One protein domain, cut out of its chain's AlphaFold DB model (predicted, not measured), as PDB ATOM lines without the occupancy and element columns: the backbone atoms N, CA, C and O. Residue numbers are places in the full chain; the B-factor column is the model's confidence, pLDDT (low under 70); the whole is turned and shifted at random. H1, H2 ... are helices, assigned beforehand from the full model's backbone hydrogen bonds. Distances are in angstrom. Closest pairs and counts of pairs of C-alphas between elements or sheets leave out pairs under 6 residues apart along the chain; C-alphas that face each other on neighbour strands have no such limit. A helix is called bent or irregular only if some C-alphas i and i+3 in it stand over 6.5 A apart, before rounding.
ATOM      1  N   ASN A   2     214.495 246.737 231.373       40.09
ATOM      2  CA  ASN A   2     215.189 247.308 232.548       40.09
ATOM      3  C   ASN A   2     215.252 246.409 233.800       40.09
ATOM      4  O   ASN A   2     216.284 246.365 234.458       40.09
ATOM      5  N   LYS A   3     214.217 245.605 234.090       49.22
ATOM      6  CA  LYS A   3     214.217 244.701 235.263       49.22
ATOM      7  C   LYS A   3     215.238 243.556 235.189       49.22
ATOM      8  O   LYS A   3     215.632 243.042 236.234       49.22
ATOM      9  N   GLN A   4     215.655 243.132 233.993       51.34
ATOM     10  CA  GLN A   4     216.698 242.108 233.861       51.34
ATOM     11  C   GLN A   4     218.074 242.716 234.160       51.34
ATOM     12  O   GLN A   4     218.815 242.154 234.963       51.34
ATOM     13  N   PHE A   5     218.365 243.919 233.657       50.00
ATOM     14  CA  PHE A   5     219.615 244.623 233.960       50.00
ATOM     15  C   PHE A   5     219.799 244.902 235.459       50.00
ATOM     16  O   PHE A   5     220.890 244.690 235.983       50.00
ATOM     17  N   THR A   6     218.733 245.244 236.192       46.12
ATOM     18  CA  THR A   6     218.819 245.474 237.649       46.12
ATOM     19  C   THR A   6     219.174 244.207 238.438       46.12
ATOM     20  O   THR A   6     219.887 244.279 239.437       46.12
ATOM     21  N   LYS A   7     218.712 243.025 237.997       47.81
ATOM     22  CA  LYS A   7     218.982 241.746 238.681       47.81
ATOM     23  C   LYS A   7     220.360 241.161 238.329       47.81
ATOM     24  O   LYS A   7     220.963 240.507 239.175       47.81
ATOM     25  N   TYR A   8     220.866 241.427 237.119       51.47
ATOM     26  CA  TYR A   8     222.179 240.965 236.638       51.47
ATOM     27  C   TYR A   8     223.341 241.913 236.997       51.47
ATOM     28  O   TYR A   8     224.455 241.449 237.260       51.47
ATOM     29  N   GLY A   9     223.095 243.226 237.080       47.22
ATOM     30  CA  GLY A   9     224.122 244.245 237.341       47.22
ATOM     31  C   GLY A   9     224.823 244.103 238.695       47.22
ATOM     32  O   GLY A   9     226.010 244.401 238.799       47.22
ATOM     33  N   LYS A  10     224.143 243.545 239.711       48.78
ATOM     34  CA  LYS A  10     224.734 243.297 241.040       48.78
ATOM     35  C   LYS A  10     225.929 242.328 240.992       48.78
ATOM     36  O   LYS A  10     226.843 242.453 241.802       48.78
ATOM     37  N   TYR A  11     225.944 241.378 240.052       51.75
ATOM     38  CA  TYR A  11     226.947 240.304 240.011       51.75
ATOM     39  C   TYR A  11     227.879 240.345 238.792       51.75
ATOM     40  O   TYR A  11     228.924 239.692 238.830       51.75
ATOM     41  N   HIS A  12     227.566 241.132 237.753       66.56
ATOM     42  CA  HIS A  12     228.268 241.072 236.463       66.56
ATOM     43  C   HIS A  12     228.578 242.440 235.839       66.56
ATOM     44  O   HIS A  12     228.354 242.650 234.650       66.56
ATOM     45  N   ILE A  13     229.158 243.367 236.605       73.69
ATOM     46  CA  ILE A  13     229.628 244.658 236.061       73.69
ATOM     47  C   ILE A  13     230.565 244.477 234.866       73.69
ATOM     48  O   ILE A  13     230.459 245.212 233.891       73.69
ATOM     49  N   LYS A  14     231.439 243.464 234.906       75.56
ATOM     50  CA  LYS A  14     232.294 243.121 233.764       75.56
ATOM     51  C   LYS A  14     231.505 242.820 232.496       75.56
ATOM     52  O   LYS A  14     231.843 243.342 231.442       75.56
ATOM     53  N   GLU A  15     230.482 241.978 232.602       75.88
ATOM     54  CA  GLU A  15     229.686 241.584 231.440       75.88
ATOM     55  C   GLU A  15     228.839 242.754 230.953       75.88
ATOM     56  O   GLU A  15     228.793 242.983 229.756       75.88
ATOM     57  N   LEU A  16     228.281 243.574 231.855       79.06
ATOM     58  CA  LEU A  16     227.580 244.804 231.474       79.06
ATOM     59  C   LEU A  16     228.482 245.727 230.641       79.06
ATOM     60  O   LEU A  16     228.101 246.125 229.543       79.06
ATOM     61  N   LEU A  17     229.684 246.037 231.136       78.94
ATOM     62  CA  LEU A  17     230.638 246.900 230.433       78.94
ATOM     63  C   LEU A  17     231.056 246.297 229.083       78.94
ATOM     64  O   LEU A  17     231.103 247.004 228.079       78.94
ATOM     65  N   ARG A  18     231.288 244.979 229.028       79.19
ATOM     66  CA  ARG A  18     231.593 244.273 227.776       79.19
ATOM     67  C   ARG A  18     230.437 244.295 226.787       79.19
ATOM     68  O   ARG A  18     230.681 244.525 225.611       79.19
ATOM     69  N   THR A  19     229.204 244.087 227.236       77.38
ATOM     70  CA  THR A  19     228.018 244.150 226.378       77.38
ATOM     71  C   THR A  19     227.836 245.552 225.808       77.38
ATOM     72  O   THR A  19     227.610 245.678 224.613       77.38
ATOM     73  N   ILE A  20     228.021 246.604 226.613       75.00
ATOM     74  CA  ILE A  20     227.964 247.999 226.136       75.00
ATOM     75  C   ILE A  20     229.031 248.253 225.066       75.00
ATOM     76  O   ILE A  20     228.760 248.890 224.053       75.00
ATOM     77  N   TYR A  21     230.237 247.720 225.265       73.25
ATOM     78  CA  TYR A  21     231.304 247.814 224.275       73.25
ATOM     79  C   TYR A  21     230.992 247.029 222.986       73.25
ATOM     80  O   TYR A  21     231.260 247.515 221.891       73.25
ATOM     81  N   GLN A  22     230.408 245.832 223.101       71.88
ATOM     82  CA  GLN A  22     230.093 244.948 221.972       71.88
ATOM     83  C   GLN A  22     228.858 245.378 221.167       71.88
ATOM     84  O   GLN A  22     228.830 245.164 219.960       71.88
ATOM     85  N   MET A  23     227.846 245.975 221.802       67.62
ATOM     86  CA  MET A  23     226.580 246.373 221.166       67.62
ATOM     87  C   MET A  23     226.633 247.764 220.512       67.62
ATOM     88  O   MET A  23     225.623 248.449 220.476       67.62
ATOM     89  N   HIS A  24     227.794 248.187 220.005       66.06
ATOM     90  CA  HIS A  24     228.011 249.524 219.437       66.06
ATOM     91  C   HIS A  24     227.640 250.651 220.414       66.06
ATOM     92  O   HIS A  24     226.589 251.272 220.322       66.06
ATOM     93  N   MET A  25     228.558 250.950 221.337       68.19
ATOM     94  CA  MET A  25     228.460 252.015 222.352       68.19
ATOM     95  C   MET A  25     227.906 253.364 221.830       68.19
ATOM     96  O   MET A  25     227.267 254.085 222.588       68.19
ATOM     97  N   ASP A  26     228.122 253.687 220.551       69.25
ATOM     98  CA  ASP A  26     227.571 254.862 219.855       69.25
ATOM     99  C   ASP A  26     226.037 254.902 219.770       69.25
ATOM    100  O   ASP A  26     225.445 255.978 219.779       69.25
ATOM    101  N   GLU A  27     225.390 253.742 219.678       77.25
ATOM    102  CA  GLU A  27     223.933 253.636 219.544       77.25
ATOM    103  C   GLU A  27     223.220 253.677 220.899       77.25
ATOM    104  O   GLU A  27     222.030 253.978 220.971       77.25
ATOM    105  N   LEU A  28     223.940 253.360 221.978       84.12
ATOM    106  CA  LEU A  28     223.390 253.255 223.332       84.12
ATOM    107  C   LEU A  28     223.637 254.500 224.187       84.12
ATOM    108  O   LEU A  28     222.981 254.673 225.218       84.12
ATOM    109  N   LEU A  29     224.616 255.329 223.820       88.56
ATOM    110  CA  LEU A  29     224.901 256.576 224.513       88.56
ATOM    111  C   LEU A  29     223.989 257.712 224.018       88.56
ATOM    112  O   LEU A  29     223.759 257.840 222.814       88.56
ATOM    113  N   PRO A  30     223.561 258.612 224.923       93.00
ATOM    114  CA  PRO A  30     223.824 258.634 226.367       93.00
ATOM    115  C   PRO A  30     222.841 257.816 227.230       93.00
ATOM    116  O   PRO A  30     223.062 257.685 228.430       93.00
ATOM    117  N   GLU A  31     221.777 257.240 226.674       92.25
ATOM    118  CA  GLU A  31     220.651 256.660 227.427       92.25
ATOM    119  C   GLU A  31     221.063 255.534 228.391       92.25
ATOM    120  O   GLU A  31     220.502 255.377 229.481       92.25
ATOM    121  N   ILE A  32     222.083 254.752 228.034       89.62
ATOM    122  CA  ILE A  32     222.580 253.657 228.872       89.62
ATOM    123  C   ILE A  32     223.248 254.135 230.174       89.62
ATOM    124  O   ILE A  32     223.391 253.336 231.105       89.62
ATOM    125  N   LEU A  33     223.606 255.422 230.292       93.88
ATOM    126  CA  LEU A  33     224.214 255.998 231.499       93.88
ATOM    127  C   LEU A  33     223.346 255.768 232.741       93.88
ATOM    128  O   LEU A  33     223.865 255.385 233.787       93.88
ATOM    129  N   ILE A  34     222.021 255.859 232.620       93.44
ATOM    130  CA  ILE A  34     221.087 255.600 233.729       93.44
ATOM    131  C   ILE A  34     221.231 254.155 234.234       93.44
ATOM    132  O   ILE A  34     221.262 253.880 235.437       93.44
ATOM    133  N   SER A  35     221.380 253.199 233.315       90.31
ATOM    134  CA  SER A  35     221.567 251.786 233.662       90.31
ATOM    135  C   SER A  35     222.935 251.518 234.294       90.31
ATOM    136  O   SER A  35     223.038 250.708 235.222       90.31
ATOM    137  N   ILE A  36     223.978 252.209 233.829       91.31
ATOM    138  CA  ILE A  36     225.326 252.131 234.407       91.31
ATOM    139  C   ILE A  36     225.318 252.694 235.831       91.31
ATOM    140  O   ILE A  36     225.746 251.992 236.748       91.31
ATOM    141  N   ARG A  37     224.762 253.896 236.032       94.19
ATOM    142  CA  ARG A  37     224.590 254.549 237.340       94.19
ATOM    143  C   ARG A  37     223.951 253.596 238.343       94.19
ATOM    144  O   ARG A  37     224.537 253.299 239.384       94.19
ATOM    145  N   ASN A  38     222.794 253.039 237.988       90.31
ATOM    146  CA  ASN A  38     222.065 252.097 238.837       90.31
ATOM    147  C   ASN A  38     222.897 250.844 239.157       90.31
ATOM    148  O   ASN A  38     222.893 250.349 240.284       90.31
ATOM    149  N   SER A  39     223.640 250.320 238.181       88.31
ATOM    150  CA  SER A  39     224.494 249.145 238.385       88.31
ATOM    151  C   SER A  39     225.663 249.445 239.327       88.31
ATOM    152  O   SER A  39     225.955 248.647 240.218       88.31
ATOM    153  N   PHE A  40     226.295 250.611 239.179       90.75
ATOM    154  CA  PHE A  40     227.392 251.051 240.037       90.75
ATOM    155  C   PHE A  40     226.910 251.280 241.468       90.75
ATOM    156  O   PHE A  40     227.513 250.755 242.403       90.75
ATOM    157  N   GLN A  41     225.792 251.991 241.650       89.31
ATOM    158  CA  GLN A  41     225.188 252.217 242.964       89.31
ATOM    159  C   GLN A  41     224.854 250.897 243.674       89.31
ATOM    160  O   GLN A  41     225.201 250.728 244.843       89.31
ATOM    161  N   ASN A  42     224.275 249.923 242.967       85.88
ATOM    162  CA  ASN A  42     223.965 248.608 243.539       85.88
ATOM    163  C   ASN A  42     225.223 247.824 243.955       85.88
ATOM    164  O   ASN A  42     225.238 247.155 244.995       85.88
ATOM    165  N   ALA A  43     226.296 247.918 243.168       82.12
ATOM    166  CA  ALA A  43     227.549 247.229 243.448       82.12
ATOM    167  C   ALA A  43     228.393 247.883 244.553       82.12
ATOM    168  O   ALA A  43     229.293 247.224 245.079       82.12
ATOM    169  N   LYS A  44     228.076 249.117 244.983       72.75
ATOM    170  CA  LYS A  44     228.707 249.743 246.162       72.75
ATOM    171  C   LYS A  44     228.579 248.887 247.425       72.75
ATOM    172  O   LYS A  44     229.447 248.960 248.284       72.75
ATOM    173  N   SER A  45     227.549 248.043 247.529       79.38
ATOM    174  CA  SER A  45     227.396 247.098 248.648       79.38
ATOM    175  C   SER A  45     228.544 246.076 248.762       79.38
ATOM    176  O   SER A  45     228.809 245.580 249.852       79.38
ATOM    177  N   GLU A  46     229.279 245.810 247.673       83.94
ATOM    178  CA  GLU A  46     230.453 244.925 247.622       83.94
ATOM    179  C   GLU A  46     231.703 245.690 247.124       83.94
ATOM    180  O   GLU A  46     232.331 245.310 246.130       83.94
ATOM    181  N   VAL A  47     232.087 246.773 247.820       81.88
ATOM    182  CA  VAL A  47     233.137 247.745 247.416       81.88
ATOM    183  C   VAL A  47     234.406 247.105 246.836       81.88
ATOM    184  O   VAL A  47     234.876 247.526 245.780       81.88
ATOM    185  N   ASN A  48     234.969 246.077 247.481       85.75
ATOM    186  CA  ASN A  48     236.220 245.453 247.023       85.75
ATOM    187  C   ASN A  48     236.069 244.760 245.661       85.75
ATOM    188  O   ASN A  48     236.924 244.897 244.782       85.75
ATOM    189  N   LYS A  49     234.965 244.033 245.466       85.88
ATOM    190  CA  LYS A  49     234.663 243.346 244.208       85.88
ATOM    191  C   LYS A  49     234.313 244.347 243.112       85.88
ATOM    192  O   LYS A  49     234.745 244.180 241.970       85.88
ATOM    193  N   PHE A  50     233.584 245.402 243.471       87.19
ATOM    194  CA  PHE A  50     233.269 246.505 242.576       87.19
ATOM    195  C   PHE A  50     234.539 247.198 242.076       87.19
ATOM    196  O   PHE A  50     234.786 247.216 240.871       87.19
ATOM    197  N   LYS A  51     235.408 247.651 242.989       89.31
ATOM    198  CA  LYS A  51     236.686 248.295 242.655       89.31
ATOM    199  C   LYS A  51     237.551 247.415 241.752       89.31
ATOM    200  O   LYS A  51     238.115 247.915 240.782       89.31
ATOM    201  N   LYS A  52     237.630 246.110 242.040       89.50
ATOM    202  CA  LYS A  52     238.341 245.145 241.188       89.50
ATOM    203  C   LYS A  52     237.735 245.085 239.778       89.50
ATOM    204  O   LYS A  52     238.474 245.202 238.809       89.50
ATOM    205  N   SER A  53     236.412 244.978 239.673       87.38
ATOM    206  CA  SER A  53     235.708 244.874 238.388       87.38
ATOM    207  C   SER A  53     235.883 246.120 237.519       87.38
ATOM    208  O   SER A  53     236.108 245.990 236.320       87.38
ATOM    209  N   ILE A  54     235.816 247.310 238.127       90.50
ATOM    210  CA  ILE A  54     236.040 248.586 237.436       90.50
ATOM    211  C   ILE A  54     237.484 248.689 236.946       90.50
ATOM    212  O   ILE A  54     237.691 248.982 235.776       90.50
ATOM    213  N   ARG A  55     238.477 248.357 237.786       89.75
ATOM    214  CA  ARG A  55     239.894 248.337 237.373       89.75
ATOM    215  C   ARG A  55     240.159 247.373 236.221       89.75
ATOM    216  O   ARG A  55     240.863 247.700 235.279       89.75
ATOM    217  N   GLU A  56     239.577 246.180 236.270       89.56
ATOM    218  CA  GLU A  56     239.761 245.186 235.207       89.56
ATOM    219  C   GLU A  56     239.118 245.603 233.877       89.56
ATOM    220  O   GLU A  56     239.440 245.011 232.851       89.56
ATOM    221  N   GLN A  57     238.193 246.567 233.877       88.94
ATOM    222  CA  GLN A  57     237.528 247.102 232.683       88.94
ATOM    223  C   GLN A  57     237.772 248.607 232.526       88.94
ATOM    224  O   GLN A  57     236.956 249.306 231.929       88.94
ATOM    225  N   GLU A  58     238.894 249.098 233.054       90.12
ATOM    226  CA  GLU A  58     239.205 250.521 233.123       90.12
ATOM    227  C   GLU A  58     239.067 251.198 231.757       90.12
ATOM    228  O   GLU A  58     238.298 252.142 231.637       90.12
ATOM    229  N   ALA A  59     239.686 250.652 230.708       90.38
ATOM    230  CA  ALA A  59     239.603 251.207 229.356       90.38
ATOM    231  C   ALA A  59     238.159 251.419 228.859       90.38
ATOM    232  O   ALA A  59     237.873 252.425 228.216       90.38
ATOM    233  N   ILE A  60     237.234 250.506 229.178       90.50
ATOM    234  CA  ILE A  60     235.824 250.638 228.779       90.50
ATOM    235  C   ILE A  60     235.154 251.757 229.575       90.50
ATOM    236  O   ILE A  60     234.427 252.566 229.008       90.50
ATOM    237  N   VAL A  61     235.410 251.823 230.882       92.62
ATOM    238  CA  VAL A  61     234.865 252.874 231.752       92.62
ATOM    239  C   VAL A  61     235.366 254.249 231.318       92.62
ATOM    240  O   VAL A  61     234.562 255.167 231.185       92.62
ATOM    241  N   GLN A  62     236.665 254.371 231.038       93.00
ATOM    242  CA  GLN A  62     237.275 255.595 230.520       93.00
ATOM    243  C   GLN A  62     236.663 256.005 229.177       93.00
ATOM    244  O   GLN A  62     236.312 257.167 228.987       93.00
ATOM    245  N   LEU A  63     236.478 255.046 228.267       92.06
ATOM    246  CA  LEU A  63     235.859 255.302 226.972       92.06
ATOM    247  C   LEU A  63     234.418 255.796 227.123       92.06
ATOM    248  O   LEU A  63     234.050 256.757 226.457       92.06
ATOM    249  N   ILE A  64     233.626 255.187 228.011       92.75
ATOM    250  CA  ILE A  64     232.248 255.614 228.282       92.75
ATOM    251  C   ILE A  64     232.237 257.062 228.769       92.75
ATOM    252  O   ILE A  64     231.589 257.894 228.142       92.75
ATOM    253  N   ILE A  65     232.976 257.390 229.838       95.25
ATOM    254  CA  ILE A  65     232.920 258.744 230.410       95.25
ATOM    255  C   ILE A  65     233.415 259.800 229.424       95.25
ATOM    256  O   ILE A  65     232.779 260.842 229.291       95.25
ATOM    257  N   LEU A  66     234.494 259.516 228.692       94.81
ATOM    258  CA  LEU A  66     235.083 260.465 227.757       94.81
ATOM    259  C   LEU A  66     234.191 260.665 226.531       94.81
ATOM    260  O   LEU A  66     233.990 261.790 226.083       94.81
ATOM    261  N   LYS A  67     233.631 259.583 225.990       92.88
ATOM    262  CA  LYS A  67     232.771 259.652 224.809       92.88
ATOM    263  C   LYS A  67     231.435 260.316 225.119       92.88
ATOM    264  O   LYS A  67     230.984 261.143 224.331       92.88
ATOM    265  N   SER A  68     230.845 260.013 226.278       94.31
ATOM    266  CA  SER A  68     229.677 260.730 226.798       94.31
ATOM    267  C   SER A  68     229.930 262.232 226.880       94.31
ATOM    268  O   SER A  68     229.115 262.996 226.374       94.31
ATOM    269  N   PHE A  69     231.078 262.638 227.426       96.00
ATOM    270  CA  PHE A  69     231.461 264.045 227.508       96.00
ATOM    271  C   PHE A  69     231.628 264.678 226.121       96.00
ATOM    272  O   PHE A  69     230.920 265.611 225.772       96.00
ATOM    273  N   ILE A  70     232.523 264.138 225.289       94.00
ATOM    274  CA  ILE A  70     232.906 264.776 224.021       94.00
ATOM    275  C   ILE A  70     231.753 264.799 223.012       94.00
ATOM    276  O   ILE A  70     231.607 265.761 222.267       94.00
ATOM    277  N   THR A  71     230.972 263.720 222.930       93.38
ATOM    278  CA  THR A  71     230.011 263.522 221.828       93.38
ATOM    279  C   THR A  71     228.573 263.831 222.231       93.38
ATOM    280  O   THR A  71     227.767 264.194 221.378       93.38
ATOM    281  N   TYR A  72     228.231 263.688 223.514       94.19
ATOM    282  CA  TYR A  72     226.840 263.715 223.961       94.19
ATOM    283  C   TYR A  72     226.559 264.731 225.073       94.19
ATOM    284  O   TYR A  72     225.431 264.733 225.556       94.19
ATOM    285  N   SER A  73     227.508 265.601 225.457       94.38
ATOM    286  CA  SER A  73     227.301 266.586 226.539       94.38
ATOM    287  C   SER A  73     226.022 267.404 226.343       94.38
ATOM    288  O   SER A  73     225.157 267.390 227.216       94.38
ATOM    289  N   ASP A  74     225.823 267.995 225.159       94.56
ATOM    290  CA  ASP A  74     224.623 268.789 224.854       94.56
ATOM    291  C   ASP A  74     223.326 267.992 225.033       94.56
ATOM    292  O   ASP A  74     222.338 268.506 225.551       94.56
ATOM    293  N   LYS A  75     223.328 266.719 224.617       94.88
ATOM    294  CA  LYS A  75     222.163 265.834 224.731       94.88
ATOM    295  C   LYS A  75     221.918 265.419 226.180       94.88
ATOM    296  O   LYS A  75     220.773 265.409 226.613       94.88
ATOM    297  N   ILE A  76     222.976 265.101 226.930       97.06
ATOM    298  CA  ILE A  76     222.894 264.796 228.365       97.06
ATOM    299  C   ILE A  76     222.304 266.003 229.097       97.06
ATOM    300  O   ILE A  76     221.371 265.843 229.870       97.06
ATOM    301  N   LYS A  77     222.770 267.218 228.795       96.12
ATOM    302  CA  LYS A  77     222.325 268.464 229.438       96.12
ATOM    303  C   LYS A  77     220.884 268.876 229.153       96.12
ATOM    304  O   LYS A  77     220.362 269.763 229.823       96.12
ATOM    305  N   GLN A  78     220.235 268.254 228.176       96.19
ATOM    306  CA  GLN A  78     218.816 268.472 227.893       96.19
ATOM    307  C   GLN A  78     217.896 267.600 228.758       96.19
ATOM    308  O   GLN A  78     216.685 267.814 228.746       96.19
ATOM    309  N   ASP A  79     218.443 266.640 229.510       97.06
ATOM    310  CA  ASP A  79     217.679 265.682 230.306       97.06
ATOM    311  C   ASP A  79     218.238 265.579 231.732       97.06
ATOM    312  O   ASP A  79     219.365 265.140 231.962       97.06
ATOM    313  N   GLN A  80     217.415 265.956 232.711       96.62
ATOM    314  CA  GLN A  80     217.795 265.959 234.123       96.62
ATOM    315  C   GLN A  80     218.216 264.569 234.633       96.62
ATOM    316  O   GLN A  80     219.148 264.471 235.430       96.62
ATOM    317  N   GLU A  81     217.578 263.492 234.169       96.75
ATOM    318  CA  GLU A  81     217.920 262.131 234.596       96.75
ATOM    319  C   GLU A  81     219.284 261.704 234.032       96.75
ATOM    320  O   GLU A  81     220.053 261.021 234.715       96.75
ATOM    321  N   LEU A  82     219.620 262.143 232.813       97.31
ATOM    322  CA  LEU A  82     220.936 261.903 232.218       97.31
ATOM    323  C   LEU A  82     222.037 262.716 232.897       97.31
ATOM    324  O   LEU A  82     223.110 262.156 233.130       97.31
ATOM    325  N   ILE A  83     221.781 263.983 233.241       97.94
ATOM    326  CA  ILE A  83     222.713 264.812 234.025       97.94
ATOM    327  C   ILE A  83     223.047 264.095 235.331       97.94
ATOM    328  O   ILE A  83     224.211 263.794 235.591       97.94
ATOM    329  N   GLU A  84     222.026 263.751 236.117       97.75
ATOM    330  CA  GLU A  84     222.209 263.079 237.405       97.75
ATOM    331  C   GLU A  84     222.921 261.736 237.254       97.75
ATOM    332  O   GLU A  84     223.800 261.402 238.045       97.75
ATOM    333  N   ALA A  85     222.570 260.950 236.233       97.69
ATOM    334  CA  ALA A  85     223.228 259.676 235.992       97.69
ATOM    335  C   ALA A  85     224.710 259.844 235.653       97.69
ATOM    336  O   ALA A  85     225.535 259.064 236.133       97.69
ATOM    337  N   TYR A  86     225.044 260.834 234.831       97.94
ATOM    338  CA  TYR A  86     226.413 261.081 234.412       97.94
ATOM    339  C   TYR A  86     227.276 261.612 235.561       97.94
ATOM    340  O   TYR A  86     228.349 261.059 235.817       97.94
ATOM    341  N   GLU A  87     226.784 262.604 236.307       98.00
ATOM    342  CA  GLU A  87     227.478 263.140 237.483       98.00
ATOM    343  C   GLU A  87     227.688 262.063 238.551       98.00
ATOM    344  O   GLU A  87     228.813 261.868 239.011       98.00
ATOM    345  N   ASP A  88     226.656 261.275 238.867       97.69
ATOM    346  CA  ASP A  88     226.764 260.177 239.829       97.69
ATOM    347  C   ASP A  88     227.828 259.151 239.409       97.69
ATOM    348  O   ASP A  88     228.558 258.624 240.252       97.69
ATOM    349  N   ILE A  89     227.927 258.825 238.114       96.94
ATOM    350  CA  ILE A  89     228.970 257.920 237.612       96.94
ATOM    351  C   ILE A  89     230.351 258.526 237.865       96.94
ATOM    352  O   ILE A  89     231.223 257.827 238.390       96.94
ATOM    353  N   LEU A  90     230.557 259.799 237.524       97.88
ATOM    354  CA  LEU A  90     231.836 260.479 237.722       97.88
ATOM    355  C   LEU A  90     232.205 260.544 239.208       97.88
ATOM    356  O   LEU A  90     233.304 260.136 239.574       97.88
ATOM    357  N   GLU A  91     231.275 260.918 240.085       97.06
ATOM    358  CA  GLU A  91     231.488 260.944 241.536       97.06
ATOM    359  C   GLU A  91     231.852 259.565 242.099       97.06
ATOM    360  O   GLU A  91     232.722 259.428 242.967       97.06
ATOM    361  N   ILE A  92     231.235 258.496 241.590       94.75
ATOM    362  CA  ILE A  92     231.603 257.126 241.961       94.75
ATOM    363  C   ILE A  92     233.044 256.815 241.558       94.75
ATOM    364  O   ILE A  92     233.775 256.204 242.340       94.75
ATOM    365  N   LEU A  93     233.464 257.226 240.365       95.19
ATOM    366  CA  LEU A  93     234.823 257.004 239.882       95.19
ATOM    367  C   LEU A  93     235.851 257.840 240.655       95.19
ATOM    368  O   LEU A  93     236.913 257.316 240.997       95.19
ATOM    369  N   ILE A  94     235.520 259.074 241.036       95.56
ATOM    370  CA  ILE A  94     236.351 259.911 241.918       95.56
ATOM    371  C   ILE A  94     236.586 259.195 243.252       95.56
ATOM    372  O   ILE A  94     237.730 259.028 243.674       95.56
ATOM    373  N   ASN A  95     235.531 258.649 243.864       93.12
ATOM    374  CA  ASN A  95     235.639 257.858 245.097       93.12
ATOM    375  C   ASN A  95     236.496 256.584 244.934       93.12
ATOM    376  O   ASN A  95     237.009 256.032 245.910       93.12
ATOM    377  N   LEU A  96     236.675 256.100 243.703       91.25
ATOM    378  CA  LEU A  96     237.565 254.988 243.372       91.25
ATOM    379  C   LEU A  96     239.009 255.423 243.041       91.25
ATOM    380  O   LEU A  96     239.852 254.541 242.836       91.25
ATOM    381  N   ASN A  97     239.325 256.720 243.130       91.81
ATOM    382  CA  ASN A  97     240.594 257.386 242.785       91.81
ATOM    383  C   ASN A  97     240.885 257.472 241.275       91.81
ATOM    384  O   ASN A  97     242.029 257.319 240.857       91.81
ATOM    385  N   TYR A  98     239.859 257.693 240.447       92.12
ATOM    386  CA  TYR A  98     240.040 258.027 239.030       92.12
ATOM    387  C   TYR A  98     240.059 259.548 238.859       92.12
ATOM    388  O   TYR A  98     239.020 260.166 238.652       92.12
ATOM    389  N   GLU A  99     241.244 260.149 238.945       90.19
ATOM    390  CA  GLU A  99     241.429 261.611 238.970       90.19
ATOM    391  C   GLU A  99     240.833 262.323 237.748       90.19
ATOM    392  O   GLU A  99     240.193 263.361 237.886       90.19
ATOM    393  N   GLN A 100     240.949 261.727 236.557       92.19
ATOM    394  CA  GLN A 100     240.369 262.291 235.332       92.19
ATOM    395  C   GLN A 100     238.845 262.483 235.407       92.19
ATOM    396  O   GLN A 100     238.309 263.348 234.724       92.19
ATOM    397  N   ALA A 101     238.137 261.700 236.231       95.56
ATOM    398  CA  ALA A 101     236.696 261.852 236.399       95.56
ATOM    399  C   ALA A 101     236.342 263.154 237.133       95.56
ATOM    400  O   ALA A 101     235.289 263.716 236.858       95.56
ATOM    401  N   ALA A 102     237.222 263.654 238.011       96.25
ATOM    402  CA  ALA A 102     237.044 264.956 238.653       96.25
ATOM    403  C   ALA A 102     237.174 266.090 237.632       96.25
ATOM    404  O   ALA A 102     236.297 266.940 237.558       96.25
ATOM    405  N   VAL A 103     238.206 266.031 236.784       96.06
ATOM    406  CA  VAL A 103     238.410 267.019 235.712       96.06
ATOM    407  C   VAL A 103     237.207 267.048 234.768       96.06
ATOM    408  O   VAL A 103     236.671 268.112 234.490       96.06
ATOM    409  N   ILE A 104     236.734 265.882 234.318       97.31
ATOM    410  CA  ILE A 104     235.567 265.798 233.428       97.31
ATOM    411  C   ILE A 104     234.296 266.318 234.113       97.31
ATOM    412  O   ILE A 104     233.488 266.969 233.457       97.31
ATOM    413  N   LEU A 105     234.103 266.047 235.408       97.88
ATOM    414  CA  LEU A 105     232.936 266.524 236.153       97.88
ATOM    415  C   LEU A 105     232.906 268.051 236.240       97.88
ATOM    416  O   LEU A 105     231.857 268.653 236.010       97.88
ATOM    417  N   ASP A 106     234.047 268.663 236.547       96.75
ATOM    418  CA  ASP A 106     234.169 270.117 236.626       96.75
ATOM    419  C   ASP A 106     233.905 270.760 235.256       96.75
ATOM    420  O   ASP A 106     233.072 271.661 235.146       96.75
ATOM    421  N   GLU A 107     234.527 270.237 234.196       96.06
ATOM    422  CA  GLU A 107     234.320 270.711 232.822       96.06
ATOM    423  C   GLU A 107     232.856 270.561 232.376       96.06
ATOM    424  O   GLU A 107     232.267 271.502 231.845       96.06
ATOM    425  N   PHE A 108     232.231 269.410 232.646       96.00
ATOM    426  CA  PHE A 108     230.831 269.150 232.301       96.00
ATOM    427  C   PHE A 108     229.863 270.103 233.007       96.00
ATOM    428  O   PHE A 108     228.867 270.521 232.419       96.00
ATOM    429  N   ARG A 109     230.134 270.496 234.255       93.69
ATOM    430  CA  ARG A 109     229.282 271.449 234.986       93.69
ATOM    431  C   ARG A 109     229.400 272.879 234.455       93.69
ATOM    432  O   ARG A 109     228.426 273.627 234.532       93.69
ATOM    433  N   ILE A 110     230.560 273.258 233.919       91.44
ATOM    434  CA  ILE A 110     230.830 274.613 233.416       91.44
ATOM    435  C   ILE A 110     230.350 274.798 231.966       91.44
ATOM    436  O   ILE A 110     229.835 275.869 231.635       91.44
ATOM    437  N   HIS A 111     230.527 273.784 231.112       79.94
ATOM    438  CA  HIS A 111     230.334 273.854 229.654       79.94
ATOM    439  C   HIS A 111     229.201 272.978 229.180       79.94
ATOM    440  O   HIS A 111     228.126 273.514 228.833       79.94
TER     441      HIS A 111
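AT A GLANCE: This is residues 2 to 111 of the 111 residues of an uncharacterized protein of Blautia obeum (UniProt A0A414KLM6). Three helices, H5, H6 and H7, make an up-and-down bundle, each running against the one before it in the chain, and the long bent helix H4 packs on it through its first arm, H4a, which touches H6. The second arm, H4b, folds back beside H2, while H1 packs on H4a far from the bundle and the short H3 lies near H2 and H5. The printed part has 110 residues with seven named helices, H1 to H7 in chain order, and no named strand; the class is all helix. It is compact, with a radius of gyration of the C-alphas of 12.9 A, and rounded, spanning 35 by 28 by 22 A.

IN THESE COORDINATES: Find C-alpha 2 at (215.189, 247.308, 232.548); here H1 begins, residues 2 to 9. H2 follows at residues 13 to 22, 14.1 A long, then H3 at residues 25 to 28. At C-alpha 32, (222.580, 253.657, 228.872), H4 begins, residues 32 to 56. It was assigned as one helix by its hydrogen bonds but is bent, with C-alphas 45 and 48 9.1 A apart: its arms are H4a, residues 32 to 45, 21.4 A long, and H4b, residues 48 to 56, 12.3 A. H5, residues 58 to 76, is 22.2 A long and irregular, with C-alphas 71 and 74 8.1 A apart and a kink of 56 degrees near residue 70. H6 takes residues 80 to 95, 22.5 A, and H7 residues 99 to 110, 17.7 A, ending at C-alpha 110, (230.830, 274.613, 233.416).

HOW THE PARTS SIT: Start at the bundle, where H5 and H6 form a helical hairpin at a shallow tilt of 30 degrees; their closest C-alphas, Ile 76 and Leu 82, are 5.2 A apart. H6 and H7 form another at 29 degrees, closest at Leu 90 and Ala 101, 5.2 A. H5 touches H7 with residues 65 to 73 alone. H4a touches H6 at a steep tilt of 42 degrees, closest at Ile 34 and Ala 85, 5.1 A. H4a and H4b only just touch, only at the corner, with 3 pairs of C-alphas within 8 A. H2 touches H4b, closest at Lys 14 and Ser 53, 6.0 A. H1 touches H4a, closest at Gly 9 and Ser 39, 5.0 A. H3 is close to H5 but not clearly touching, at 7.9 A between C-alphas 25 and 64. Each O i to N i+4 pair is within hydrogen-bond range in H2, H4b and H6; the counts are 3 of 4 in H1, 9 of 10 in H4a, 13 of 15 in H5 and 7 of 8 in H7, and H3 is too short for such a pair.

THE WHOLE: The two C-alphas farthest apart are Gln 4 and Ile 110, 35.4 A. The printed part has no cut, and the six links between the helices are tight. In this predicted model pLDDT is under 70 at residues 2 to 12 and 23 to 26.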